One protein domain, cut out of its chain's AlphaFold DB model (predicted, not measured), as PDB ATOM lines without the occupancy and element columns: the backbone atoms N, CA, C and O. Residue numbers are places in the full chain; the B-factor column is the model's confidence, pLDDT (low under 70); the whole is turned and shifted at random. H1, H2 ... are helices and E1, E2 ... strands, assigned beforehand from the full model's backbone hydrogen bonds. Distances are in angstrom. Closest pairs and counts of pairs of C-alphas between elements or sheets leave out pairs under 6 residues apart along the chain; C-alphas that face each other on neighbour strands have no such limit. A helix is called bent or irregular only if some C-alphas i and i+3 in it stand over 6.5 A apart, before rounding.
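This is residues 153 to 347 of the 347 residues of an uncharacterized protein of Pseudomonas putida (UniProt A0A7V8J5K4). One twisted, seven-stranded antiparallel sheet makes a wall, with the short helices H2, H3 and H4 gathered at one end of its strands and the loops of residues 188 to 200 and 306 to 315 running past the other end. The hairpin E4 and E5 crosses one face, its foot near E8 and E2 and its tip, residues 256 to 261, sticking out, while the link of residues 163 to 177 lies toward the opposite face. The printed part has 195 residues, with four named helices and nine named strands in the order E1 E2 E3 H1 H2 E4 E5 H3 E6 E7 E8 H4 E9; the large sheet runs E1 E9 E3 E2 E8 E7 E6. The class is mixed, helices and strands, with under half of the residues in named elements. The whole is compact, with a radius of gyration of the C-alphas of 17.7 A and spans of 52 by 42 by 36 A.

E1, residues 160 to 162, is an edge strand, antiparallel to E9, residues 340 to 346, with N 162 and O 342 2.8 A apart. E9 is antiparallel to E3, residues 201 to 209, with N 345 and O 204 at 2.8 A. E3 and E2, residues 178 to 187, form a hairpin, with N 184 and O 203 at 2.8 A. E2 is antiparallel to E8, residues 316 to 324, with N 180 and O 322 at 2.8 A. E6, residues 287 to 289, E7, residues 295 to 305, and E8 form a meander, each strand the antiparallel neighbour of the one before. N 304 and O 317 are 2.8 A apart between E7 and E8, and N 288 and O 297 are 2.9 A apart between E6 and E7. E4, residues 251 to 257, and E5, residues 260 to 266, form a hairpin of their own, with N 253 and O 264 at 2.8 A. The closest C-alphas of E5 and E8 are those of Leu 265 and Val 322, 6.7 A apart; E4 is apart from E8. The hub is H3, residues 269 to 274, which only grazes the large sheet with its residues 271 to 272. It touches H2, residues 238 to 244, closest at the C-alphas of Ser 270 and Pro 238, 6.2 A, at a shallow tilt of 27 degrees, opposite ways. H3 and H1, residues 229 to 232, only just touch, with 3 pairs of C-alphas within 8 A, closest at Ala 269 and Trp 231, 6.6 A. H3 also touches H4, residues 326 to 336, closest at the C-alphas of Leu 271 and Ile 331, 6.5 A; at 72 degrees they are only just about perpendicular. H4 is on the large sheet, while H1 and H2 are not on it. Every O i to N i+4 pair is within hydrogen-bond range in H3, against 2 of 3 in H2 and 5 of 7 in H4; H1 is too short for such a pair.

E1 begins at C-alpha 160, (21.670, 86.708, -5.749). E2 spans 26.8 A and bends by 58 degrees at residue 181; E3 spans 25.9 A. E4 spans 19.0 A and E5 18.5 A. E7, the longest strand, spans 29.5 A from C-alpha 295, (47.403, 76.616, 7.223); E8 spans 26.7 A. H4 spans 16.0 A and is irregular, with C-alphas 327 and 330 7.1 A apart. E9 spans 20.1 A and ends at C-alpha 346, (20.217, 89.801, 3.152).

The two C-alphas farthest apart are those of Glu 194 and Ala 292, 56.5 A. The printed part has no cut and ends at residue 347, the chain's last. The links E1 to E2, E2 to E3, E3 to H1 and H3 to E6 are long. The mean pLDDT of the printed part is 80.0; 45 residues are under 70, among them residues 189 to 198, 232 to 247 and 307 to 314.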
ATOM      1  N   TRP A 153      34.220  94.220   5.270       70.31
ATOM      2  CA  TRP A 153      33.431  93.838   4.099       70.31
ATOM      3  C   TRP A 153      32.755  95.052   3.464       70.31
ATOM      4  O   TRP A 153      32.342  95.982   4.165       70.31
ATOM      5  N   GLU A 154      32.591  95.030   2.140       60.06
ATOM      6  CA  GLU A 154      31.723  95.996   1.478       60.06
ATOM      7  C   GLU A 154      30.288  95.846   2.007       60.06
ATOM      8  O   GLU A 154      29.745  94.748   2.117       60.06
ATOM      9  N   ALA A 155      29.649  96.969   2.342       51.56
ATOM     10  CA  ALA A 155      28.282  96.992   2.865       51.56
ATOM     11  C   ALA A 155      27.217  96.532   1.840       51.56
ATOM     12  O   ALA A 155      26.038  96.427   2.182       51.56
ATOM     13  N   SER A 156      27.623  96.275   0.596       56.09
ATOM     14  CA  SER A 156      26.812  95.965  -0.583       56.09
ATOM     15  C   SER A 156      26.646  94.466  -0.841       56.09
ATOM     16  O   SER A 156      26.609  94.044  -1.992       56.09
ATOM     17  N   VAL A 157      26.503  93.644   0.204       70.06
ATOM     18  CA  VAL A 157      25.995  92.277   0.003       70.06
ATOM     19  C   VAL A 157      24.587  92.397  -0.588       70.06
ATOM     20  O   VAL A 157      23.689  92.945   0.051       70.06
ATOM     21  N   SER A 158      24.405  91.934  -1.823       77.69
ATOM     22  CA  SER A 158      23.113  91.913  -2.509       77.69
ATOM     23  C   SER A 158      22.614  90.491  -2.692       77.69
ATOM     24  O   SER A 158      23.399  89.567  -2.910       77.69
ATOM     25  N   ASN A 159      21.293  90.332  -2.646       85.81
ATOM     26  CA  ASN A 159      20.650  89.048  -2.892       85.81
ATOM     27  C   ASN A 159      20.948  88.568  -4.315       85.81
ATOM     28  O   ASN A 159      20.682  89.302  -5.268       85.81
ATOM     29  N   GLY A 160      21.431  87.336  -4.452       86.81
ATOM     30  CA  GLY A 160      21.670  86.708  -5.749       86.81
ATOM     31  C   GLY A 160      23.011  85.997  -5.841       86.81
ATOM     32  O   GLY A 160      23.660  85.734  -4.830       86.81
ATOM     33  N   ILE A 161      23.392  85.674  -7.075       88.25
ATOM     34  CA  ILE A 161      24.677  85.057  -7.395       88.25
ATOM     35  C   ILE A 161      25.703  86.150  -7.640       88.25
ATOM     36  O   ILE A 161      25.450  87.088  -8.396       88.25
ATOM     37  N   ASN A 162      26.867  85.987  -7.036       88.31
ATOM     38  CA  ASN A 162      28.020  86.841  -7.224       88.31
ATOM     39  C   ASN A 162      29.249  85.977  -7.550       88.31
ATOM     40  O   ASN A 162      29.276  84.782  -7.236       88.31
ATOM     41  N   PRO A 163      30.291  86.560  -8.165       90.00
ATOM     42  CA  PRO A 163      31.583  85.900  -8.276       90.00
ATOM     43  C   PRO A 163      32.116  85.475  -6.903       90.00
ATOM     44  O   PRO A 163      31.823  86.115  -5.892       90.00
ATOM     45  N   ILE A 164      32.932  84.419  -6.877       91.06
ATOM     46  CA  ILE A 164      33.624  83.989  -5.658       91.06
ATOM     47  C   ILE A 164      34.452  85.155  -5.113       91.06
ATOM     48  O   ILE A 164      35.276  85.737  -5.823       91.06
ATOM     49  N   VAL A 165      34.232  85.480  -3.841       90.44
ATOM     50  CA  VAL A 165      34.901  86.591  -3.171       90.44
ATOM     51  C   VAL A 165      36.245  86.138  -2.612       90.44
ATOM     52  O   VAL A 165      36.348  85.110  -1.935       90.44
ATOM     53  N   THR A 166      37.273  86.942  -2.861       92.19
ATOM     54  CA  THR A 166      38.589  86.802  -2.239       92.19
ATOM     55  C   THR A 166      38.805  87.874  -1.179       92.19
ATOM     56  O   THR A 166      38.240  88.967  -1.232       92.19
ATOM     57  N   VAL A 167      39.623  87.548  -0.187       90.38
ATOM     58  CA  VAL A 167      40.040  88.466   0.868       90.38
ATOM     59  C   VAL A 167      40.965  89.523   0.272       90.38
ATOM     60  O   VAL A 167      41.917  89.202  -0.445       90.38
ATOM     61  N   ALA A 168      40.660  90.786   0.559       86.69
ATOM     62  CA  ALA A 168      41.408  91.935   0.073       86.69
ATOM     63  C   ALA A 168      42.769  92.092   0.778       86.69
ATOM     64  O   ALA A 168      43.030  91.514   1.829       86.69
ATOM     65  N   ASP A 169      43.635  92.928   0.203       84.69
ATOM     66  CA  ASP A 169      45.009  93.142   0.683       84.69
ATOM     67  C   ASP A 169      45.110  93.902   2.016       84.69
ATOM     68  O   ASP A 169      46.200  94.041   2.573       84.69
ATOM     69  N   ASP A 170      43.997  94.425   2.538       83.44
ATOM     70  CA  ASP A 170      43.955  95.097   3.839       83.44
ATOM     71  C   ASP A 170      43.899  94.125   5.027       83.44
ATOM     72  O   ASP A 170      44.090  94.548   6.171       83.44
ATOM     73  N   ASP A 171      43.712  92.835   4.748       86.75
ATOM     74  CA  ASP A 171      43.932  91.724   5.664       86.75
ATOM     75  C   ASP A 171      45.203  90.956   5.247       86.75
ATOM     76  O   ASP A 171      45.145  90.017   4.450       86.75
ATOM     77  N   PRO A 172      46.387  91.357   5.745       85.81
ATOM     78  CA  PRO A 172      47.658  90.817   5.268       85.81
ATOM     79  C   PRO A 172      47.877  89.344   5.634       85.81
ATOM     80  O   PRO A 172      48.724  88.700   5.021       85.81
ATOM     81  N   GLU A 173      47.160  88.810   6.628       90.50
ATOM     82  CA  GLU A 173      47.293  87.405   7.039       90.50
ATOM     83  C   GLU A 173      46.631  86.466   6.023       90.50
ATOM     84  O   GLU A 173      47.155  85.386   5.748       90.50
ATOM     85  N   TYR A 174      45.519  86.907   5.426       93.56
ATOM     86  CA  TYR A 174      44.696  86.092   4.532       93.56
ATOM     87  C   TYR A 174      44.500  86.708   3.139       93.56
ATOM     88  O   TYR A 174      43.633  86.256   2.397       93.56
ATOM     89  N   SER A 175      45.283  87.716   2.749       92.81
ATOM     90  CA  SER A 175      45.204  88.343   1.418       92.81
ATOM     91  C   SER A 175      45.227  87.288   0.301       92.81
ATOM     92  O   SER A 175      46.055  86.373   0.281       92.81
ATOM     93  N   GLY A 176      44.259  87.389  -0.616       93.19
ATOM     94  CA  GLY A 176      44.083  86.460  -1.732       93.19
ATOM     95  C   GLY A 176      43.436  85.117  -1.376       93.19
ATOM     96  O   GLY A 176      43.208  84.306  -2.275       93.19
ATOM     97  N   TRP A 177      43.108  84.868  -0.104       96.44
ATOM     98  CA  TRP A 177      42.336  83.690   0.294       96.44
ATOM     99  C   TRP A 177      40.895  83.801  -0.183       96.44
ATOM    100  O   TRP A 177      40.368  84.888  -0.397       96.44
ATOM    101  N   ILE A 178      40.246  82.659  -0.348       95.38
ATOM    102  CA  ILE A 178      38.876  82.565  -0.840       95.38
ATOM    103  C   ILE A 178      37.934  82.464   0.339       95.38
ATOM    104  O   ILE A 178      38.143  81.642   1.227       95.38
ATOM    105  N   ARG A 179      36.859  83.246   0.316       94.00
ATOM    106  CA  ARG A 179      35.785  83.126   1.295       94.00
ATOM    107  C   ARG A 179      34.809  82.043   0.849       94.00
ATOM    108  O   ARG A 179      34.062  82.238  -0.105       94.00
ATOM    109  N   LEU A 180      34.808  80.915   1.553       94.25
ATOM    110  CA  LEU A 180      33.872  79.817   1.293       94.25
ATOM    111  C   LEU A 180      32.451  80.181   1.721       94.25
ATOM    112  O   LEU A 180      31.486  79.814   1.058       94.25
ATOM    113  N   GLY A 181      32.323  80.926   2.816       93.75
ATOM    114  CA  GLY A 181      31.046  81.445   3.271       93.75
ATOM    115  C   GLY A 181      31.197  82.421   4.426       93.75
ATOM    116  O   GLY A 181      32.252  82.498   5.054       93.75
ATOM    117  N   PHE A 182      30.141  83.181   4.690       93.88
ATOM    118  CA  PHE A 182      30.044  84.103   5.812       93.88
ATOM    119  C   PHE A 182      28.611  84.213   6.316       93.88
ATOM    120  O   PHE A 182      27.650  84.104   5.556       93.88
ATOM    121  N   TYR A 183      28.480  84.503   7.599       92.38
ATOM    122  CA  TYR A 183      27.218  84.791   8.254       92.38
ATOM    123  C   TYR A 183      27.430  85.947   9.226       92.38
ATOM    124  O   TYR A 183      28.365  85.935  10.019       92.38
ATOM    125  N   GLU A 184      26.576  86.960   9.170       90.81
ATOM    126  CA  GLU A 184      26.647  88.124  10.043       90.81
ATOM    127  C   GLU A 184      25.250  88.582  10.448       90.81
ATOM    128  O   GLU A 184      24.370  88.785   9.612       90.81
ATOM    129  N   VAL A 185      25.072  88.811  11.742       87.62
ATOM    130  CA  VAL A 185      23.879  89.404  12.333       87.62
ATOM    131  C   VAL A 185      24.245  90.772  12.877       87.62
ATOM    132  O   VAL A 185      25.131  90.919  13.718       87.62
ATOM    133  N   GLU A 186      23.532  91.787  12.412       84.44
ATOM    134  CA  GLU A 186      23.649  93.162  12.869       84.44
ATOM    135  C   GLU A 186      22.371  93.588  13.597       84.44
ATOM    136  O   GLU A 186      21.254  93.522  13.073       84.44
ATOM    137  N   HIS A 187      22.563  94.109  14.804       79.94
ATOM    138  CA  HIS A 187      21.555  94.796  15.596       79.94
ATOM    139  C   HIS A 187      21.824  96.312  15.510       79.94
ATOM    140  O   HIS A 187      22.628  96.828  16.293       79.94
ATOM    141  N   PRO A 188      21.199  97.040  14.562       71.81
ATOM    142  CA  PRO A 188      21.481  98.452  14.322       71.81
ATOM    143  C   PRO A 188      21.047  99.354  15.485       71.81
ATOM    144  O   PRO A 188      20.109  99.056  16.223       71.81
ATOM    145  N   GLN A 189      21.675 100.526  15.593       65.81
ATOM    146  CA  GLN A 189      21.402 101.517  16.643       65.81
ATOM    147  C   GLN A 189      19.929 101.983  16.661       65.81
ATOM    148  O   GLN A 189      19.328 102.137  17.722       65.81
ATOM    149  N   SER A 190      19.297 102.150  15.495       63.28
ATOM    150  CA  SER A 190      17.874 102.498  15.363       63.28
ATOM    151  C   SER A 190      17.006 101.244  15.205       63.28
ATOM    152  O   SER A 190      16.225 101.122  14.259       63.28
ATOM    153  N   SER A 191      17.185 100.262  16.090       55.12
ATOM    154  CA  SER A 191      16.576  98.945  15.914       55.12
ATOM    155  C   SER A 191      15.058  98.935  16.048       55.12
ATOM    156  O   SER A 191      14.475  97.910  15.773       55.12
ATOM    157  N   ARG A 192      14.357 100.004  16.430       56.38
ATOM    158  CA  ARG A 192      12.888  99.949  16.486       56.38
ATOM    159  C   ARG A 192      12.257 100.442  15.192       56.38
ATOM    160  O   ARG A 192      12.400 101.605  14.831       56.38
ATOM    161  N   THR A 193      11.521  99.557  14.523       54.00
ATOM    162  CA  THR A 193      10.558  99.942  13.482       54.00
ATOM    163  C   THR A 193       9.469 100.843  14.077       54.00
ATOM    164  O   THR A 193       9.296 100.894  15.297       54.00
ATOM    165  N   GLU A 194       8.660 101.499  13.242       50.25
ATOM    166  CA  GLU A 194       7.478 102.259  13.699       50.25
ATOM    167  C   GLU A 194       6.500 101.396  14.526       50.25
ATOM    168  O   GLU A 194       5.821 101.890  15.422       50.25
ATOM    169  N   SER A 195       6.493 100.076  14.298       47.66
ATOM    170  CA  SER A 195       5.742  99.086  15.086       47.66
ATOM    171  C   SER A 195       6.414  98.676  16.405       47.66
ATOM    172  O   SER A 195       5.860  97.888  17.174       47.66
ATOM    173  N   GLY A 196       7.606  99.201  16.694       54.97
ATOM    174  CA  GLY A 196       8.379  98.917  17.896       54.97
ATOM    175  C   GLY A 196       9.067  97.551  17.909       54.97
ATOM    176  O   GLY A 196       9.433  97.100  18.997       54.97
ATOM    177  N   ARG A 197       9.218  96.904  16.743       57.84
ATOM    178  CA  ARG A 197       9.944  95.635  16.572       57.84
ATOM    179  C   ARG A 197      11.430  95.895  16.437       57.84
ATOM    180  O   ARG A 197      11.813  96.876  15.808       57.84
ATOM    181  N   GLN A 198      12.232  94.990  16.986       65.06
ATOM    182  CA  GLN A 198      13.671  95.019  16.803       65.06
ATOM    183  C   GLN A 198      14.021  94.642  15.354       65.06
ATOM    184  O   GLN A 198      13.673  93.565  14.881       65.06
ATOM    185  N   ARG A 199      14.682  95.550  14.644       70.25
ATOM    186  CA  ARG A 199      15.294  95.367  13.341       70.25
ATOM    187  C   ARG A 199      16.566  94.578  13.586       70.25
ATOM    188  O   ARG A 199      17.405  95.000  14.378       70.25
ATOM    189  N   ILE A 200      16.655  93.443  12.924       79.31
ATOM    190  CA  ILE A 200      17.830  92.588  12.848       79.31
ATOM    191  C   ILE A 200      18.142  92.526  11.361       79.31
ATOM    192  O   ILE A 200      17.218  92.364  10.568       79.31
ATOM    193  N   ILE A 201      19.395  92.756  10.992       84.44
ATOM    194  CA  ILE A 201      19.850  92.613   9.612       84.44
ATOM    195  C   ILE A 201      20.740  91.385   9.590       84.44
ATOM    196  O   ILE A 201      21.758  91.363  10.279       84.44
ATOM    197  N   THR A 202      20.357  90.373   8.824       88.00
ATOM    198  CA  THR A 202      21.181  89.172   8.653       88.00
ATOM    199  C   THR A 202      21.772  89.183   7.258       88.00
ATOM    200  O   THR A 202      21.032  89.275   6.284       88.00
ATOM    201  N   ARG A 203      23.095  89.094   7.150       90.12
ATOM    202  CA  ARG A 203      23.819  88.967   5.883       90.12
ATOM    203  C   ARG A 203      24.497  87.618   5.849       90.12
ATOM    204  O   ARG A 203      25.096  87.200   6.833       90.12
ATOM    205  N   MET A 204      24.412  86.951   4.718       91.56
ATOM    206  CA  MET A 204      25.002  85.638   4.550       91.56
ATOM    207  C   MET A 204      25.373  85.399   3.102       91.56
ATOM    208  O   MET A 204      24.710  85.909   2.199       91.56
ATOM    209  N   GLY A 205      26.390  84.579   2.900       91.88
ATOM    210  CA  GLY A 205      26.745  84.084   1.586       91.88
ATOM    211  C   GLY A 205      27.590  82.831   1.688       91.88
ATOM    212  O   GLY A 205      28.294  82.632   2.676       91.88
ATOM    213  N   GLY A 206      27.497  81.977   0.682       92.50
ATOM    214  CA  GLY A 206      28.205  80.706   0.622       92.50
ATOM    215  C   GLY A 206      28.462  80.322  -0.823       92.50
ATOM    216  O   GLY A 206      27.657  80.639  -1.704       92.50
ATOM    217  N   ILE A 207      29.588  79.662  -1.079       91.56
ATOM    218  CA  ILE A 207      29.855  79.092  -2.395       91.56
ATOM    219  C   ILE A 207      28.895  77.921  -2.618       91.56
ATOM    220  O   ILE A 207      28.735  77.048  -1.764       91.56
ATOM    221  N   VAL A 208      28.265  77.909  -3.786       88.94
ATOM    222  CA  VAL A 208      27.378  76.841  -4.240       88.94
ATOM    223  C   VAL A 208      27.783  76.386  -5.638       88.94
ATOM    224  O   VAL A 208      28.306  77.169  -6.438       88.94
ATOM    225  N   ALA A 209      27.514  75.120  -5.941       86.62
ATOM    226  CA  ALA A 209      27.530  74.622  -7.304       86.62
ATOM    227  C   ALA A 209      26.340  75.210  -8.070       86.62
ATOM    228  O   ALA A 209      25.189  75.098  -7.639       86.62
ATOM    229  N   VAL A 210      26.619  75.843  -9.207       85.25
ATOM    230  CA  VAL A 210      25.602  76.436 -10.080       85.25
ATOM    231  C   VAL A 210      25.522  75.681 -11.396       85.25
ATOM    232  O   VAL A 210      26.467  75.022 -11.834       85.25
ATOM    233  N   HIS A 211      24.371  75.770 -12.052       79.00
ATOM    234  CA  HIS A 211      24.258  75.283 -13.418       79.00
ATOM    235  C   HIS A 211      25.140  76.121 -14.367       79.00
ATOM    236  O   HIS A 211      25.452  77.271 -14.058       79.00
ATOM    237  N   PRO A 212      25.527  75.592 -15.545       77.00
ATOM    238  CA  PRO A 212      26.336  76.337 -16.517       77.00
ATOM    239  C   PRO A 212      25.688  77.633 -17.031       77.00
ATOM    240  O   PRO A 212      26.369  78.463 -17.622       77.00
ATOM    241  N   ASP A 213      24.374  77.782 -16.859       78.44
ATOM    242  CA  ASP A 213      23.619  78.999 -17.165       78.44
ATOM    243  C   ASP A 213      23.544  79.976 -15.978       78.44
ATOM    244  O   ASP A 213      22.781  80.939 -16.029       78.44
ATOM    245  N   GLU A 214      24.312  79.712 -14.916       70.75
ATOM    246  CA  GLU A 214      24.320  80.455 -13.655       70.75
ATOM    247  C   GLU A 214      22.920  80.547 -13.029       70.75
ATOM    248  O   GLU A 214      22.572  81.528 -12.380       70.75
ATOM    249  N   SER A 215      22.070  79.535 -13.222       73.31
ATOM    250  CA  SER A 215      20.800  79.453 -12.507       73.31
ATOM    251  C   SER A 215      20.975  78.792 -11.136       73.31
ATOM    252  O   SER A 215      21.771  77.866 -10.956       73.31
ATOM    253  N   VAL A 216      20.199  79.263 -10.156       65.50
ATOM    254  CA  VAL A 216      20.082  78.645  -8.825       65.50
ATOM    255  C   VAL A 216      18.682  78.056  -8.670       65.50
ATOM    256  O   VAL A 216      17.717  78.673  -9.137       65.50
ATOM    257  N   PRO A 217      18.518  76.910  -7.983       63.03
ATOM    258  CA  PRO A 217      17.196  76.409  -7.639       63.03
ATOM    259  C   PRO A 217      16.307  77.474  -6.965       63.03
ATOM    260  O   PRO A 217      16.778  78.243  -6.119       63.03
ATOM    261  N   PRO A 218      15.001  77.528  -7.285       58.75
ATOM    262  CA  PRO A 218      14.077  78.435  -6.614       58.75
ATOM    263  C   PRO A 218      14.033  78.137  -5.105       58.75
ATOM    264  O   PRO A 218      13.791  77.002  -4.698       58.75
ATOM    265  N   ASN A 219      14.220  79.176  -4.281       63.06
ATOM    266  CA  ASN A 219      14.392  79.112  -2.816       63.06
ATOM    267  C   ASN A 219      15.730  78.539  -2.328       63.06
ATOM    268  O   ASN A 219      15.806  78.064  -1.193       63.06
ATOM    269  N   ALA A 220      16.777  78.574  -3.148       71.69
ATOM    270  CA  ALA A 220      18.101  78.218  -2.671       71.69
ATOM    271  C   ALA A 220      18.547  79.152  -1.546       71.69
ATOM    272  O   ALA A 220      18.496  80.377  -1.659       71.69
ATOM    273  N   PHE A 221      18.960  78.531  -0.453       82.56
ATOM    274  CA  PHE A 221      19.609  79.173   0.674       82.56
ATOM    275  C   PHE A 221      21.130  79.029   0.495       82.56
ATOM    276  O   PHE A 221      21.539  78.050  -0.124       82.56
ATOM    277  N   PRO A 222      21.978  79.949   0.986       85.38
ATOM    278  CA  PRO A 222      23.435  79.838   0.825       85.38
ATOM    279  C   PRO A 222      24.062  78.607   1.483       85.38
ATOM    280  O   PRO A 222      25.165  78.218   1.114       85.38
ATOM    281  N   PHE A 223      23.357  77.999   2.439       88.12
ATOM    282  CA  PHE A 223      23.857  76.894   3.250       88.12
ATOM    283  C   PHE A 223      22.889  75.709   3.260       88.12
ATOM    284  O   PHE A 223      21.679  75.865   3.086       88.12
ATOM    285  N   ASN A 224      23.413  74.524   3.534       84.00
ATOM    286  CA  ASN A 224      22.632  73.414   4.070       84.00
ATOM    287  C   ASN A 224      22.784  73.347   5.602       84.00
ATOM    288  O   ASN A 224      23.493  74.149   6.218       84.00
ATOM    289  N   GLU A 225      22.054  72.431   6.228       81.81
ATOM    290  CA  GLU A 225      22.260  72.067   7.632       81.81
ATOM    291  C   GLU A 225      23.527  71.217   7.746       81.81
ATOM    292  O   GLU A 225      23.786  70.399   6.865       81.81
ATOM    293  N   GLY A 226      24.313  71.419   8.803       77.81
ATOM    294  CA  GLY A 226      25.491  70.597   9.059       77.81
ATOM    295  C   GLY A 226      25.872  70.548  10.531       77.81
ATOM    296  O   GLY A 226      25.360  71.314  11.355       77.81
ATOM    297  N   HIS A 227      26.804  69.656  10.845       78.56
ATOM    298  CA  HIS A 227      27.269  69.375  12.197       78.56
ATOM    299  C   HIS A 227      28.768  69.674  12.268       78.56
ATOM    300  O   HIS A 227      29.544  69.218  11.432       78.56
ATOM    301  N   ILE A 228      29.202  70.506  13.222       77.81
ATOM    302  CA  ILE A 228      30.628  70.855  13.339       77.81
ATOM    303  C   ILE A 228      31.475  69.617  13.659       77.81
ATOM    304  O   ILE A 228      32.653  69.550  13.310       77.81
ATOM    305  N   GLU A 229      30.860  68.630  14.306       73.81
ATOM    306  CA  GLU A 229      31.439  67.350  14.683       73.81
ATOM    307  C   GLU A 229      31.965  66.591  13.465       73.81
ATOM    308  O   GLU A 229      33.018  65.963  13.574       73.81
ATOM    309  N   ASP A 230      31.314  66.740  12.306       69.00
ATOM    310  CA  ASP A 230      31.714  66.120  11.035       69.00
ATOM    311  C   ASP A 230      33.134  66.534  10.620       69.00
ATOM    312  O   ASP A 230      33.855  65.779   9.971       69.00
ATOM    313  N   TRP A 231      33.560  67.734  11.025       70.06
ATOM    314  CA  TRP A 231      34.895  68.272  10.756       70.06
ATOM    315  C   TRP A 231      35.902  68.043  11.890       70.06
ATOM    316  O   TRP A 231      37.116  68.179  11.684       70.06
ATOM    317  N   LEU A 232      35.424  67.699  13.089       67.25
ATOM    318  CA  LEU A 232      36.259  67.401  14.257       67.25
ATOM    319  C   LEU A 232      36.619  65.914  14.348       67.25
ATOM    320  O   LEU A 232      37.716  65.577  14.794       67.25
ATOM    321  N   ILE A 233      35.711  65.031  13.933       62.62
ATOM    322  CA  ILE A 233      35.869  63.578  13.965       62.62
ATOM    323  C   ILE A 233      35.529  63.049  12.572       62.62
ATOM    324  O   ILE A 233      34.363  62.904  12.224       62.62
ATOM    325  N   ILE A 234      36.553  62.735  11.774       56.16
ATOM    326  CA  ILE A 234      36.331  62.167  10.440       56.16
ATOM    327  C   ILE A 234      35.788  60.742  10.600       56.16
ATOM    328  O   ILE A 234      36.502  59.843  11.053       56.16
ATOM    329  N   ALA A 235      34.541  60.526  10.192       47.25
ATOM    330  CA  ALA A 235      33.941  59.207  10.050       47.25
ATOM    331  C   ALA A 235      33.251  59.099   8.682       47.25
ATOM    332  O   ALA A 235      32.500  59.989   8.299       47.25
ATOM    333  N   GLY A 236      33.499  58.005   7.954       52.28
ATOM    334  CA  GLY A 236      32.872  57.725   6.652       52.28
ATOM    335  C   GLY A 236      33.839  57.732   5.464       52.28
ATOM    336  O   GLY A 236      35.030  58.022   5.605       52.28
ATOM    337  N   SER A 237      33.329  57.352   4.290       55.09
ATOM    338  CA  SER A 237      34.067  57.405   3.021       55.09
ATOM    339  C   SER A 237      33.744  58.685   2.222       55.09
ATOM    340  O   SER A 237      32.644  59.219   2.363       55.09
ATOM    341  N   PRO A 238      34.668  59.198   1.376       58.16
ATOM    342  CA  PRO A 238      34.444  60.433   0.613       58.16
ATOM    343  C   PRO A 238      33.192  60.393  -0.262       58.16
ATOM    344  O   PRO A 238      32.482  61.389  -0.377       58.16
ATOM    345  N   ASP A 239      32.914  59.225  -0.843       55.31
ATOM    346  CA  ASP A 239      31.813  59.026  -1.780       55.31
ATOM    347  C   ASP A 239      30.444  59.121  -1.079       55.31
ATOM    348  O   ASP A 239      29.512  59.698  -1.630       55.31
ATOM    349  N   GLU A 240      30.331  58.639   0.166       57.22
ATOM    350  CA  GLU A 240      29.086  58.702   0.952       57.22
ATOM    351  C   GLU A 240      28.717  60.141   1.341       57.22
ATOM    352  O   GLU A 240      27.546  60.510   1.315       57.22
ATOM    353  N   ILE A 241      29.710  60.980   1.648       59.84
ATOM    354  CA  ILE A 241      29.480  62.365   2.085       59.84
ATOM    355  C   ILE A 241      29.186  63.289   0.893       59.84
ATOM    356  O   ILE A 241      28.441  64.265   1.009       59.84
ATOM    357  N   MET A 242      29.753  62.989  -0.278       57.25
ATOM    358  CA  MET A 242      29.546  63.780  -1.492       57.25
ATOM    359  C   MET A 242      28.143  63.612  -2.096       57.25
ATOM    360  O   MET A 242      27.620  64.573  -2.661       57.25
ATOM    361  N   ASP A 243      27.511  62.445  -1.940       53.12
ATOM    362  CA  ASP A 243      26.183  62.164  -2.505       53.12
ATOM    363  C   ASP A 243      25.018  62.801  -1.707       53.12
ATOM    364  O   ASP A 243      23.939  63.024  -2.265       53.12
ATOM    365  N   GLU A 244      25.212  63.150  -0.427       57.09
ATOM    366  CA  GLU A 244      24.135  63.645   0.451       57.09
ATOM    367  C   GLU A 244      23.962  65.178   0.471       57.09
ATOM    368  O   GLU A 244      22.864  65.678   0.734       57.09
ATOM    369  N   LEU A 245      25.007  65.956   0.163       57.59
ATOM    370  CA  LEU A 245      25.046  67.395   0.479       57.59
ATOM    371  C   LEU A 245      24.464  68.328  -0.597       57.59
ATOM    372  O   LEU A 245      24.324  69.523  -0.340       57.59
ATOM    373  N   GLY A 246      24.066  67.829  -1.771       63.59
ATOM    374  CA  GLY A 246      23.490  68.664  -2.838       63.59
ATOM    375  C   GLY A 246      24.461  69.749  -3.360       63.59
ATOM    376  O   GLY A 246      25.671  69.548  -3.333       63.59
ATOM    377  N   PRO A 247      23.980  70.904  -3.871       66.69
ATOM    378  CA  PRO A 247      24.846  71.946  -4.445       66.69
ATOM    379  C   PRO A 247      25.608  72.790  -3.407       66.69
ATOM    380  O   PRO A 247      26.312  73.723  -3.791       66.69
ATOM    381  N   TRP A 248      25.440  72.541  -2.106       78.88
ATOM    382  CA  TRP A 248      25.991  73.385  -1.045       78.88
ATOM    383  C   TRP A 248      27.399  72.943  -0.656       78.88
ATOM    384  O   TRP A 248      27.620  71.780  -0.330       78.88
ATOM    385  N   LEU A 249      28.345  73.888  -0.655       85.44
ATOM    386  CA  LEU A 249      29.711  73.621  -0.202       85.44
ATOM    387  C   LEU A 249      29.902  73.965   1.276       85.44
ATOM    388  O   LEU A 249      30.813  73.444   1.900       85.44
ATOM    389  N   VAL A 250      29.081  74.852   1.841       88.19
ATOM    390  CA  VAL A 250      29.191  75.260   3.245       88.19
ATOM    391  C   VAL A 250      27.871  75.017   3.951       88.19
ATOM    392  O   VAL A 250      26.809  75.381   3.443       88.19
ATOM    393  N   SER A 251      27.955  74.449   5.145       88.25
ATOM    394  CA  SER A 251      26.818  74.240   6.027       88.25
ATOM    395  C   SER A 251      26.791  75.265   7.147       88.25
ATOM    396  O   SER A 251      27.820  75.792   7.568       88.25
ATOM    397  N   LEU A 252      25.598  75.528   7.665       88.50
ATOM    398  CA  LEU A 252      25.415  76.295   8.886       88.50
ATOM    399  C   LEU A 252      25.121  75.317  10.023       88.50
ATOM    400  O   LEU A 252      24.113  74.612   9.983       88.50
ATOM    401  N   SER A 253      25.984  75.305  11.036       87.56
ATOM    402  CA  SER A 253      25.842  74.456  12.216       87.56
ATOM    403  C   SER A 253      25.441  75.294  13.433       87.56
ATOM    404  O   SER A 253      26.256  76.066  13.960       87.56
ATOM    405  N   PRO A 254      24.167  75.225  13.864       84.31
ATOM    406  CA  PRO A 254      23.746  75.785  15.135       84.31
ATOM    407  C   PRO A 254      24.194  74.864  16.266       84.31
ATOM    408  O   PRO A 254      23.697  73.756  16.421       84.31
ATOM    409  N   ILE A 255      25.096  75.369  17.093       80.69
ATOM    410  CA  ILE A 255      25.530  74.707  18.313       80.69
ATOM    411  C   ILE A 255      24.758  75.317  19.462       80.69
ATOM    412  O   ILE A 255      24.823  76.530  19.678       80.69
ATOM    413  N   GLU A 256      24.016  74.488  20.181       77.19
ATOM    414  CA  GLU A 256      23.254  74.905  21.345       77.19
ATOM    415  C   GLU A 256      23.425  73.874  22.455       77.19
ATOM    416  O   GLU A 256      22.994  72.731  22.344       77.19
ATOM    417  N   ASP A 257      24.078  74.282  23.537       75.62
ATOM    418  CA  ASP A 257      24.108  73.527  24.783       75.62
ATOM    419  C   ASP A 257      23.986  74.490  25.976       75.62
ATOM    420  O   ASP A 257      23.526  75.631  25.844       75.62
ATOM    421  N   TRP A 258      24.344  74.045  27.180       74.75
ATOM    422  CA  TRP A 258      24.211  74.880  28.374       74.75
ATOM    423  C   TRP A 258      25.171  76.084  28.393       74.75
ATOM    424  O   TRP A 258      24.959  77.005  29.184       74.75
ATOM    425  N   LEU A 259      26.192  76.118  27.528       76.56
ATOM    426  CA  LEU A 259      27.087  77.260  27.311       76.56
ATOM    427  C   LEU A 259      26.474  78.317  26.381       76.56
ATOM    428  O   LEU A 259      27.039  79.402  26.218       76.56
ATOM    429  N   GLY A 260      25.294  78.038  25.825       76.44
ATOM    430  CA  GLY A 260      24.521  78.950  25.001       76.44
ATOM    431  C   GLY A 260      24.522  78.546  23.536       76.44
ATOM    432  O   GLY A 260      24.807  77.408  23.173       76.44
ATOM    433  N   ARG A 261      24.178  79.508  22.679       78.62
ATOM    434  CA  ARG A 261      24.051  79.290  21.239       78.62
ATOM    435  C   ARG A 261      25.206  79.932  20.490       78.62
ATOM    436  O   ARG A 261      25.463  81.127  20.637       78.62
ATOM    437  N   THR A 262      25.863  79.155  19.643       81.12
ATOM    438  CA  THR A 262      26.893  79.614  18.708       81.12
ATOM    439  C   THR A 262      26.543  79.126  17.308       81.12
ATOM    440  O   THR A 262      26.168  77.976  17.128       81.12
ATOM    441  N   LEU A 263      26.631  80.001  16.309       85.25
ATOM    442  CA  LEU A 263      26.447  79.629  14.905       85.25
ATOM    443  C   LEU A 263      27.815  79.539  14.239       85.25
ATOM    444  O   LEU A 263      28.545  80.532  14.189       85.25
ATOM    445  N   LEU A 264      28.152  78.352  13.742       89.56
ATOM    446  CA  LEU A 264      29.395  78.085  13.031       89.56
ATOM    447  C   LEU A 264      29.107  77.721  11.578       89.56
ATOM    448  O   LEU A 264      28.026  77.240  11.242       89.56
ATOM    449  N   LEU A 265      30.087  77.970  10.718       91.50
ATOM    450  CA  LEU A 265      30.059  77.549   9.327       91.50
ATOM    451  C   LEU A 265      30.932  76.308   9.194       91.50
ATOM    452  O   LEU A 265      32.089  76.333   9.596       91.50
ATOM    453  N   VAL A 266      30.384  75.243   8.626       88.50
ATOM    454  CA  VAL A 266      31.103  73.987   8.408       88.50
ATOM    455  C   VAL A 266      31.509  73.950   6.939       88.50
ATOM    456  O   VAL A 266      30.630  74.002   6.074       88.50
ATOM    457  N   PRO A 267      32.810  73.936   6.614       88.00
ATOM    458  CA  PRO A 267      33.244  73.833   5.227       88.00
ATOM    459  C   PRO A 267      32.955  72.418   4.670       88.00
ATOM    460  O   PRO A 267      32.500  71.540   5.402       88.00
ATOM    461  N   PRO A 268      33.169  72.148   3.373       83.25
ATOM    462  CA  PRO A 268      32.735  70.878   2.792       83.25
ATOM    463  C   PRO A 268      33.654  69.737   3.229       83.25
ATOM    464  O   PRO A 268      34.855  69.804   2.992       83.25
ATOM    465  N   ALA A 269      33.125  68.655   3.804       79.88
ATOM    466  CA  ALA A 269      33.940  67.509   4.244       79.88
ATOM    467  C   ALA A 269      34.830  66.920   3.128       79.88
ATOM    468  O   ALA A 269      35.956  66.496   3.384       79.88
ATOM    469  N   SER A 270      34.387  66.981   1.867       80.19
ATOM    470  CA  SER A 270      35.199  66.598   0.703       80.19
ATOM    471  C   SER A 270      36.514  67.387   0.604       80.19
ATOM    472  O   SER A 270      37.534  66.813   0.233       80.19
ATOM    473  N   LEU A 271      36.533  68.666   1.001       86.62
ATOM    474  CA  LEU A 271      37.756  69.468   1.083       86.62
ATOM    475  C   LEU A 271      38.709  68.911   2.140       86.62
ATOM    476  O   LEU A 271      39.895  68.767   1.859       86.62
ATOM    477  N   GLN A 272      38.201  68.565   3.325       84.88
ATOM    478  CA  GLN A 272      39.013  67.976   4.389       84.88
ATOM    479  C   GLN A 272      39.624  66.640   3.954       84.88
ATOM    480  O   GLN A 272      40.811  66.412   4.171       84.88
ATOM    481  N   MET A 273      38.845  65.780   3.298       81.75
ATOM    482  CA  MET A 273      39.298  64.447   2.890       81.75
ATOM    483  C   MET A 273      40.269  64.481   1.707       81.75
ATOM    484  O   MET A 273      41.299  63.814   1.733       81.75
ATOM    485  N   LEU A 274      39.953  65.247   0.660       85.44
ATOM    486  CA  LEU A 274      40.761  65.286  -0.562       85.44
ATOM    487  C   LEU A 274      42.052  66.095  -0.393       85.44
ATOM    488  O   LEU A 274      43.029  65.817  -1.088       85.44
ATOM    489  N   ALA A 275      42.064  67.082   0.508       88.69
ATOM    490  CA  ALA A 275      43.257  67.869   0.823       88.69
ATOM    491  C   ALA A 275      44.028  67.352   2.053       88.69
ATOM    492  O   ALA A 275      45.023  67.974   2.425       88.69
ATOM    493  N   ASP A 276      43.587  66.241   2.659       88.38
ATOM    494  CA  ASP A 276      44.167  65.650   3.876       88.38
ATOM    495  C   ASP A 276      44.355  66.696   4.989       88.38
ATOM    496  O   ASP A 276      45.456  66.937   5.489       88.38
ATOM    497  N   LEU A 277      43.267  67.411   5.301       88.94
ATOM    498  CA  LEU A 277      43.293  68.487   6.284       88.94
ATOM    499  C   LEU A 277      43.085  67.953   7.695       88.94
ATOM    500  O   LEU A 277      42.186  67.153   7.976       88.94
ATOM    501  N   HIS A 278      43.867  68.492   8.622       86.12
ATOM    502  CA  HIS A 278      43.797  68.141  10.032       86.12
ATOM    503  C   HIS A 278      43.623  69.385  10.893       86.12
ATOM    504  O   HIS A 278      44.147  70.456  10.584       86.12
ATOM    505  N   HIS A 279      42.888  69.245  11.993       81.81
ATOM    506  CA  HIS A 279      42.720  70.327  12.954       81.81
ATOM    507  C   HIS A 279      44.010  70.557  13.757       81.81
ATOM    508  O   HIS A 279      44.658  69.593  14.167       81.81
ATOM    509  N   CYS A 280      44.371  71.820  14.018       68.88
ATOM    510  CA  CYS A 280      45.636  72.175  14.678       68.88
ATOM    511  C   CYS A 280      45.796  71.577  16.088       68.88
ATOM    512  O   CYS A 280      46.865  71.062  16.413       68.88
ATOM    513  N   ALA A 281      44.764  71.661  16.936       73.31
ATOM    514  CA  ALA A 281      44.771  71.118  18.300       73.31
ATOM    515  C   ALA A 281      43.370  71.132  18.936       73.31
ATOM    516  O   ALA A 281      42.495  71.885  18.520       73.31
ATOM    517  N   TYR A 282      43.141  70.321  19.972       68.81
ATOM    518  CA  TYR A 282      41.895  70.371  20.745       68.81
ATOM    519  C   TYR A 282      41.702  71.751  21.396       68.81
ATOM    520  O   TYR A 282      42.624  72.259  22.033       68.81
ATOM    521  N   ALA A 283      40.497  72.322  21.272       69.25
ATOM    522  CA  ALA A 283      40.116  73.616  21.853       69.25
ATOM    523  C   ALA A 283      40.970  74.830  21.413       69.25
ATOM    524  O   ALA A 283      40.919  75.879  22.057       69.25
ATOM    525  N   ASP A 284      41.730  74.708  20.321       82.44
ATOM    526  CA  ASP A 284      42.438  75.828  19.688       82.44
ATOM    527  C   ASP A 284      41.536  76.540  18.659       82.44
ATOM    528  O   ASP A 284      40.415  76.118  18.390       82.44
ATOM    529  N   SER A 285      41.989  77.649  18.081       88.56
ATOM    530  CA  SER A 285      41.296  78.302  16.968       88.56
ATOM    531  C   SER A 285      40.978  77.312  15.838       88.56
ATOM    532  O   SER A 285      41.761  76.404  15.562       88.56
ATOM    533  N   MET A 286      39.831  77.511  15.182       90.12
ATOM    534  CA  MET A 286      39.309  76.713  14.071       90.12
ATOM    535  C   MET A 286      40.182  76.913  12.838       90.12
ATOM    536  O   MET A 286      39.905  77.729  11.955       90.12
ATOM    537  N   LYS A 287      41.300  76.201  12.844       91.06
ATOM    538  CA  LYS A 287      42.362  76.254  11.855       91.06
ATOM    539  C   LYS A 287      42.676  74.831  11.446       91.06
ATOM    540  O   LYS A 287      42.926  73.966  12.288       91.06
ATOM    541  N   TRP A 288      42.689  74.621  10.141       90.75
ATOM    542  CA  TRP A 288      43.036  73.346   9.547       90.75
ATOM    543  C   TRP A 288      44.279  73.506   8.697       90.75
ATOM    544  O   TRP A 288      44.420  74.467   7.932       90.75
ATOM    545  N   VAL A 289      45.182  72.553   8.866       92.25
ATOM    546  CA  VAL A 289      46.465  72.494   8.179       92.25
ATOM    547  C   VAL A 289      46.477  71.336   7.200       92.25
ATOM    548  O   VAL A 289      45.803  70.333   7.417       92.25
ATOM    549  N   ASP A 290      47.244  71.486   6.126       92.94
ATOM    550  CA  ASP A 290      47.545  70.390   5.209       92.94
ATOM    551  C   ASP A 290      48.544  69.390   5.816       92.94
ATOM    552  O   ASP A 290      49.115  69.611   6.888       92.94
ATOM    553  N   ALA A 291      48.809  68.300   5.093       89.25
ATOM    554  CA  ALA A 291      49.777  67.274   5.483       89.25
ATOM    555  C   ALA A 291      51.208  67.805   5.736       89.25
ATOM    556  O   ALA A 291      52.003  67.156   6.417       89.25
ATOM    557  N   ALA A 292      51.561  68.981   5.202       91.50
ATOM    558  CA  ALA A 292      52.845  69.636   5.450       91.50
ATOM    559  C   ALA A 292      52.812  70.587   6.665       91.50
ATOM    560  O   ALA A 292      53.828  71.206   6.987       91.50
ATOM    561  N   GLY A 293      51.672  70.690   7.354       90.19
ATOM    562  CA  GLY A 293      51.462  71.543   8.518       90.19
ATOM    563  C   GLY A 293      51.193  73.010   8.178       90.19
ATOM    564  O   GLY A 293      51.219  73.849   9.079       90.19
ATOM    565  N   ASN A 294      50.949  73.354   6.910       93.69
ATOM    566  CA  ASN A 294      50.651  74.731   6.522       93.69
ATOM    567  C   ASN A 294      49.155  75.004   6.640       93.69
ATOM    568  O   ASN A 294      48.336  74.181   6.234       93.69
ATOM    569  N   LEU A 295      48.797  76.193   7.127       94.12
ATOM    570  CA  LEU A 295      47.403  76.616   7.223       94.12
ATOM    571  C   LEU A 295      46.732  76.574   5.842       94.12
ATOM    572  O   LEU A 295      47.278  77.075   4.855       94.12
ATOM    573  N   ALA A 296      45.552  75.970   5.792       95.56
ATOM    574  CA  ALA A 296      44.818  75.668   4.569       95.56
ATOM    575  C   ALA A 296      43.382  76.205   4.621       95.56
ATOM    576  O   ALA A 296      42.897  76.778   3.645       95.56
ATOM    577  N   VAL A 297      42.724  76.060   5.772       94.69
ATOM    578  CA  VAL A 297      41.372  76.571   6.031       94.69
ATOM    579  C   VAL A 297      41.356  77.225   7.405       94.69
ATOM    580  O   VAL A 297      41.988  76.740   8.344       94.69
ATOM    581  N   VAL A 298      40.639  78.336   7.534       94.44
ATOM    582  CA  VAL A 298      40.415  79.004   8.817       94.44
ATOM    583  C   VAL A 298      38.967  79.444   8.916       94.44
ATOM    584  O   VAL A 298      38.407  79.971   7.959       94.44
ATOM    585  N   GLN A 299      38.371  79.263  10.085       93.44
ATOM    586  CA  GLN A 299      37.118  79.909  10.427       93.44
ATOM    587  C   GLN A 299      37.397  81.023  11.425       93.44
ATOM    588  O   GLN A 299      38.046  80.806  12.449       93.44
ATOM    589  N   ARG A 300      36.898  82.222  11.140       94.06
ATOM    590  CA  ARG A 300      37.007  83.363  12.047       94.06
ATOM    591  C   ARG A 300      35.646  83.681  12.617       94.06
ATOM    592  O   ARG A 300      34.619  83.496  11.968       94.06
ATOM    593  N   THR A 301      35.637  84.191  13.837       93.81
ATOM    594  CA  THR A 301      34.435  84.725  14.475       93.81
ATOM    595  C   THR A 301      34.695  86.161  14.901       93.81
ATOM    596  O   THR A 301      35.832  86.555  15.159       93.81
ATOM    597  N   TRP A 302      33.660  86.983  14.979       91.88
ATOM    598  CA  TRP A 302      33.763  88.324  15.540       91.88
ATOM    599  C   TRP A 302      32.508  88.676  16.312       91.88
ATOM    600  O   TRP A 302      31.402  88.213  16.036       91.88
ATOM    601  N   ARG A 303      32.698  89.548  17.299       88.38
ATOM    602  CA  ARG A 303      31.608  90.176  18.030       88.38
ATOM    603  C   ARG A 303      32.018  91.590  18.381       88.38
ATOM    604  O   ARG A 303      32.964  91.780  19.143       88.38
ATOM    605  N   VAL A 304      31.320  92.559  17.813       85.38
ATOM    606  CA  VAL A 304      31.550  93.986  18.026       85.38
ATOM    607  C   VAL A 304      30.355  94.536  18.778       85.38
ATOM    608  O   VAL A 304      29.229  94.377  18.321       85.38
ATOM    609  N   HIS A 305      30.594  95.201  19.901       78.44
ATOM    610  CA  HIS A 305      29.574  95.928  20.647       78.44
ATOM    611  C   HIS A 305      30.014  97.381  20.834       78.44
ATOM    612  O   HIS A 305      31.206  97.669  20.894       78.44
ATOM    613  N   SER A 306      29.064  98.305  20.953       70.44
ATOM    614  CA  SER A 306      29.379  99.671  21.386       70.44
ATOM    615  C   SER A 306      29.895  99.685  22.831       70.44
ATOM    616  O   SER A 306      29.313  99.021  23.689       70.44
ATOM    617  N   ASP A 307      30.885 100.521  23.138       59.84
ATOM    618  CA  ASP A 307      31.433 100.684  24.498       59.84
ATOM    619  C   ASP A 307      30.541 101.513  25.446       59.84
ATOM    620  O   ASP A 307      30.890 101.748  26.604       59.84
ATOM    621  N   GLN A 308      29.399 102.018  24.968       51.78
ATOM    622  CA  GLN A 308      28.616 103.013  25.699       51.78
ATOM    623  C   GLN A 308      27.442 102.400  26.473       51.78
ATOM    624  O   GLN A 308      26.608 101.681  25.935       51.78
ATOM    625  N   ILE A 309      27.355 102.779  27.753       49.75
ATOM    626  CA  ILE A 309      26.338 102.392  28.756       49.75
ATOM    627  C   ILE A 309      24.925 102.906  28.388       49.75
ATOM    628  O   ILE A 309      23.914 102.490  28.955       49.75
ATOM    629  N   SER A 310      24.844 103.821  27.420       52.69
ATOM    630  CA  SER A 310      23.604 104.363  26.870       52.69
ATOM    631  C   SER A 310      22.834 103.282  26.105       52.69
ATOM    632  O   SER A 310      23.205 102.882  25.003       52.69
ATOM    633  N   ILE A 311      21.685 102.878  26.650       54.78
ATOM    634  CA  ILE A 311      20.709 102.011  25.968       54.78
ATOM    635  C   ILE A 311      20.272 102.620  24.621       54.78
ATOM    636  O   ILE A 311      19.786 101.910  23.747       54.78
ATOM    637  N   GLN A 312      20.445 103.934  24.427       53.25
ATOM    638  CA  GLN A 312      20.056 104.646  23.213       53.25
ATOM    639  C   GLN A 312      21.073 104.544  22.065       53.25
ATOM    640  O   GLN A 312      20.699 104.817  20.919       53.25
ATOM    641  N   ASP A 313      22.277 104.020  22.313       53.56
ATOM    642  CA  ASP A 313      23.361 103.960  21.322       53.56
ATOM    643  C   ASP A 313      23.953 102.560  21.119       53.56
ATOM    644  O   ASP A 313      24.907 102.396  20.360       53.56
ATOM    645  N   SER A 314      23.367 101.529  21.738       62.56
ATOM    646  CA  SER A 314      23.931 100.187  21.640       62.56
ATOM    647  C   SER A 314      23.663  99.526  20.288       62.56
ATOM    648  O   SER A 314      22.498  99.380  19.897       62.56
ATOM    649  N   TYR A 315      24.734  99.087  19.627       72.44
ATOM    650  CA  TYR A 315      24.721  98.188  18.472       72.44
ATOM    651  C   TYR A 315      25.517  96.921  18.801       72.44
ATOM    652  O   TYR A 315      26.428  96.956  19.633       72.44
ATOM    653  N   CYS A 316      25.179  95.812  18.147       80.25
ATOM    654  CA  CYS A 316      26.012  94.611  18.149       80.25
ATOM    655  C   CYS A 316      26.087  94.037  16.749       80.25
ATOM    656  O   CYS A 316      25.088  94.029  16.029       80.25
ATOM    657  N   ILE A 317      27.265  93.558  16.390       85.38
ATOM    658  CA  ILE A 317      27.489  92.795  15.176       85.38
ATOM    659  C   ILE A 317      28.181  91.510  15.583       85.38
ATOM    660  O   ILE A 317      29.239  91.554  16.211       85.38
ATOM    661  N   GLU A 318      27.588  90.382  15.230       88.44
ATOM    662  CA  GLU A 318      28.115  89.049  15.505       88.44
ATOM    663  C   GLU A 318      28.208  88.315  14.178       88.44
ATOM    664  O   GLU A 318      27.283  88.387  13.373       88.44
ATOM    665  N   GLY A 319      29.311  87.631  13.921       91.25
ATOM    666  CA  GLY A 319      29.446  86.921  12.664       91.25
ATOM    667  C   GLY A 319      30.613  85.966  12.631       91.25
ATOM    668  O   GLY A 319      31.426  85.897  13.559       91.25
ATOM    669  N   CYS A 320      30.660  85.218  11.547       93.69
ATOM    670  CA  CYS A 320      31.734  84.308  11.231       93.69
ATOM    671  C   CYS A 320      31.925  84.207   9.721       93.69
ATOM    672  O   CYS A 320      31.021  84.498   8.932       93.69
ATOM    673  N   ASP A 321      33.118  83.797   9.325       94.56
ATOM    674  CA  ASP A 321      33.427  83.416   7.959       94.56
ATOM    675  C   ASP A 321      34.382  82.232   7.932       94.56
ATOM    676  O   ASP A 321      35.061  81.928   8.914       94.56
ATOM    677  N   VAL A 322      34.405  81.553   6.791       94.88
ATOM    678  CA  VAL A 322      35.354  80.487   6.493       94.88
ATOM    679  C   VAL A 322      36.179  80.920   5.300       94.88
ATOM    680  O   VAL A 322      35.633  81.252   4.243       94.88
ATOM    681  N   LEU A 323      37.493  80.868   5.464       95.75
ATOM    682  CA  LEU A 323      38.463  81.158   4.428       95.75
ATOM    683  C   LEU A 323      39.244  79.905   4.049       95.75
ATOM    684  O   LEU A 323      39.546  79.064   4.893       95.75
ATOM    685  N   MET A 324      39.623  79.826   2.780       96.31
ATOM    686  CA  MET A 324      40.391  78.733   2.203       96.31
ATOM    687  C   MET A 324      41.536  79.278   1.353       96.31
ATOM    688  O   MET A 324      41.378  80.257   0.617       96.31
ATOM    689  N   ARG A 325      42.685  78.612   1.417       96.38
ATOM    690  CA  ARG A 325      43.843  78.914   0.575       96.38
ATOM    691  C   ARG A 325      43.515  78.684  -0.917       96.38
ATOM    692  O   ARG A 325      42.845  77.706  -1.256       96.38
ATOM    693  N   PRO A 326      43.944  79.569  -1.838       95.62
ATOM    694  CA  PRO A 326      43.466  79.554  -3.225       95.62
ATOM    695  C   PRO A 326      43.906  78.345  -4.063       95.62
ATOM    696  O   PRO A 326      43.224  77.981  -5.020       95.62
ATOM    697  N   ASP A 327      45.009  77.687  -3.702       95.69
ATOM    698  CA  ASP A 327      45.489  76.453  -4.341       95.69
ATOM    699  C   ASP A 327      44.534  75.263  -4.165       95.69
ATOM    700  O   ASP A 327      44.671  74.277  -4.883       95.69
ATOM    701  N   LEU A 328      43.549  75.362  -3.265       94.81
ATOM    702  CA  LEU A 328      42.558  74.319  -3.000       94.81
ATOM    703  C   LEU A 328      41.288  74.434  -3.868       94.81
ATOM    704  O   LEU A 328      40.457  73.528  -3.843       94.81
ATOM    705  N   ILE A 329      41.137  75.476  -4.707       93.62
ATOM    706  CA  ILE A 329      40.034  75.565  -5.697       93.62
ATOM    707  C   ILE A 329      39.872  74.287  -6.533       93.62
ATOM    708  O   ILE A 329      38.739  73.831  -6.695       93.62
ATOM    709  N   PRO A 330      40.946  73.692  -7.094       93.12
ATOM    710  CA  PRO A 330      40.809  72.514  -7.944       93.12
ATOM    711  C   PRO A 330      40.151  71.333  -7.225       93.12
ATOM    712  O   PRO A 330      39.466  70.546  -7.871       93.12
ATOM    713  N   ILE A 331      40.308  71.240  -5.901       90.50
ATOM    714  CA  ILE A 331      39.677  70.209  -5.072       90.50
ATOM    715  C   ILE A 331      38.165  70.431  -5.009       90.50
ATOM    716  O   ILE A 331      37.396  69.493  -5.204       90.50
ATOM    717  N   LEU A 332      37.723  71.682  -4.841       89.06
ATOM    718  CA  LEU A 332      36.299  72.014  -4.917       89.06
ATOM    719  C   LEU A 332      35.728  71.730  -6.311       89.06
ATOM    720  O   LEU A 332      34.633  71.187  -6.417       89.06
ATOM    721  N   HIS A 333      36.475  72.024  -7.381       90.31
ATOM    722  CA  HIS A 333      36.043  71.692  -8.742       90.31
ATOM    723  C   HIS A 333      35.945  70.187  -8.993       90.31
ATOM    724  O   HIS A 333      35.065  69.743  -9.730       90.31
ATOM    725  N   GLN A 334      36.844  69.404  -8.398       87.12
ATOM    726  CA  GLN A 334      36.793  67.950  -8.466       87.12
ATOM    727  C   GLN A 334      35.546  67.408  -7.759       87.12
ATOM    728  O   GLN A 334      34.911  66.500  -8.288       87.12
ATOM    729  N   ALA A 335      35.195  67.964  -6.597       83.38
ATOM    730  CA  ALA A 335      34.082  67.475  -5.790       83.38
ATOM    731  C   ALA A 335      32.702  67.962  -6.274       83.38
ATOM    732  O   ALA A 335      31.752  67.188  -6.294       83.38
ATOM    733  N   TYR A 336      32.591  69.223  -6.696       82.44
ATOM    734  CA  TYR A 336      31.306  69.891  -6.958       82.44
ATOM    735  C   TYR A 336      31.128  70.343  -8.415       82.44
ATOM    736  O   TYR A 336      30.078  70.869  -8.789       82.44
ATOM    737  N   GLY A 337      32.137  70.123  -9.259       84.88
ATOM    738  CA  GLY A 337      32.158  70.571 -10.646       84.88
ATOM    739  C   GLY A 337      32.755  71.974 -10.830       84.88
ATOM    740  O   GLY A 337      33.021  72.695  -9.870       84.88
ATOM    741  N   PRO A 338      32.997  72.384 -12.085       87.19
ATOM    742  CA  PRO A 338      33.766  73.593 -12.394       87.19
ATOM    743  C   PRO A 338      32.978  74.902 -12.242       87.19
ATOM    744  O   PRO A 338      33.555  75.978 -12.373       87.19
ATOM    745  N   TRP A 339      31.663  74.828 -12.027       88.81
ATOM    746  CA  TRP A 339      30.773  75.986 -12.000       88.81
ATOM    747  C   TRP A 339      30.401  76.309 -10.557       88.81
ATOM    748  O   TRP A 339      29.432  75.779 -10.016       88.81
ATOM    749  N   LEU A 340      31.206  77.168  -9.937       90.00
ATOM    750  CA  LEU A 340      31.037  77.608  -8.558       90.00
ATOM    751  C   LEU A 340      30.812  79.119  -8.511       90.00
ATOM    752  O   LEU A 340      31.486  79.876  -9.211       90.00
ATOM    753  N   ALA A 341      29.893  79.559  -7.658       90.81
ATOM    754  CA  ALA A 341      29.623  80.975  -7.432       90.81
ATOM    755  C   ALA A 341      29.175  81.228  -5.988       90.81
ATOM    756  O   ALA A 341      28.747  80.304  -5.298       90.81
ATOM    757  N   GLU A 342      29.263  82.472  -5.519       91.56
ATOM    758  CA  GLU A 342      28.734  82.856  -4.210       91.56
ATOM    759  C   GLU A 342      27.232  83.137  -4.325       91.56
ATOM    760  O   GLU A 342      26.815  84.047  -5.037       91.56
ATOM    761  N   LEU A 343      26.410  82.400  -3.583       91.25
ATOM    762  CA  LEU A 343      25.009  82.743  -3.368       91.25
ATOM    763  C   LEU A 343      24.896  83.579  -2.094       91.25
ATOM    764  O   LEU A 343      25.187  83.080  -1.011       91.25
ATOM    765  N   SER A 344      24.431  84.821  -2.218       90.50
ATOM    766  CA  SER A 344      24.303  85.769  -1.107       90.50
ATOM    767  C   SER A 344      22.849  86.150  -0.825       90.50
ATOM    768  O   SER A 344      22.014  86.232  -1.732       90.50
ATOM    769  N   GLN A 345      22.544  86.391   0.453       88.50
ATOM    770  CA  GLN A 345      21.239  86.833   0.945       88.50
ATOM    771  C   GLN A 345      21.365  87.848   2.091       88.50
ATOM    772  O   GLN A 345      22.242  87.761   2.951       88.50
ATOM    773  N   VAL A 346      20.429  88.794   2.114       86.06
ATOM    774  CA  VAL A 346      20.217  89.801   3.152       86.06
ATOM    775  C   VAL A 346      18.751  89.769   3.576       86.06
ATOM    776  O   VAL A 346      17.857  89.894   2.731       86.06
ATOM    777  N   MET A 347      18.523  89.602   4.880       82.81
ATOM    778  CA  MET A 347      17.203  89.507   5.519       82.81
ATOM    779  C   MET A 347      16.994  90.574   6.586       82.81
ATOM    780  O   MET A 347      17.974  90.896   7.304       82.81
TER     781      MET A 347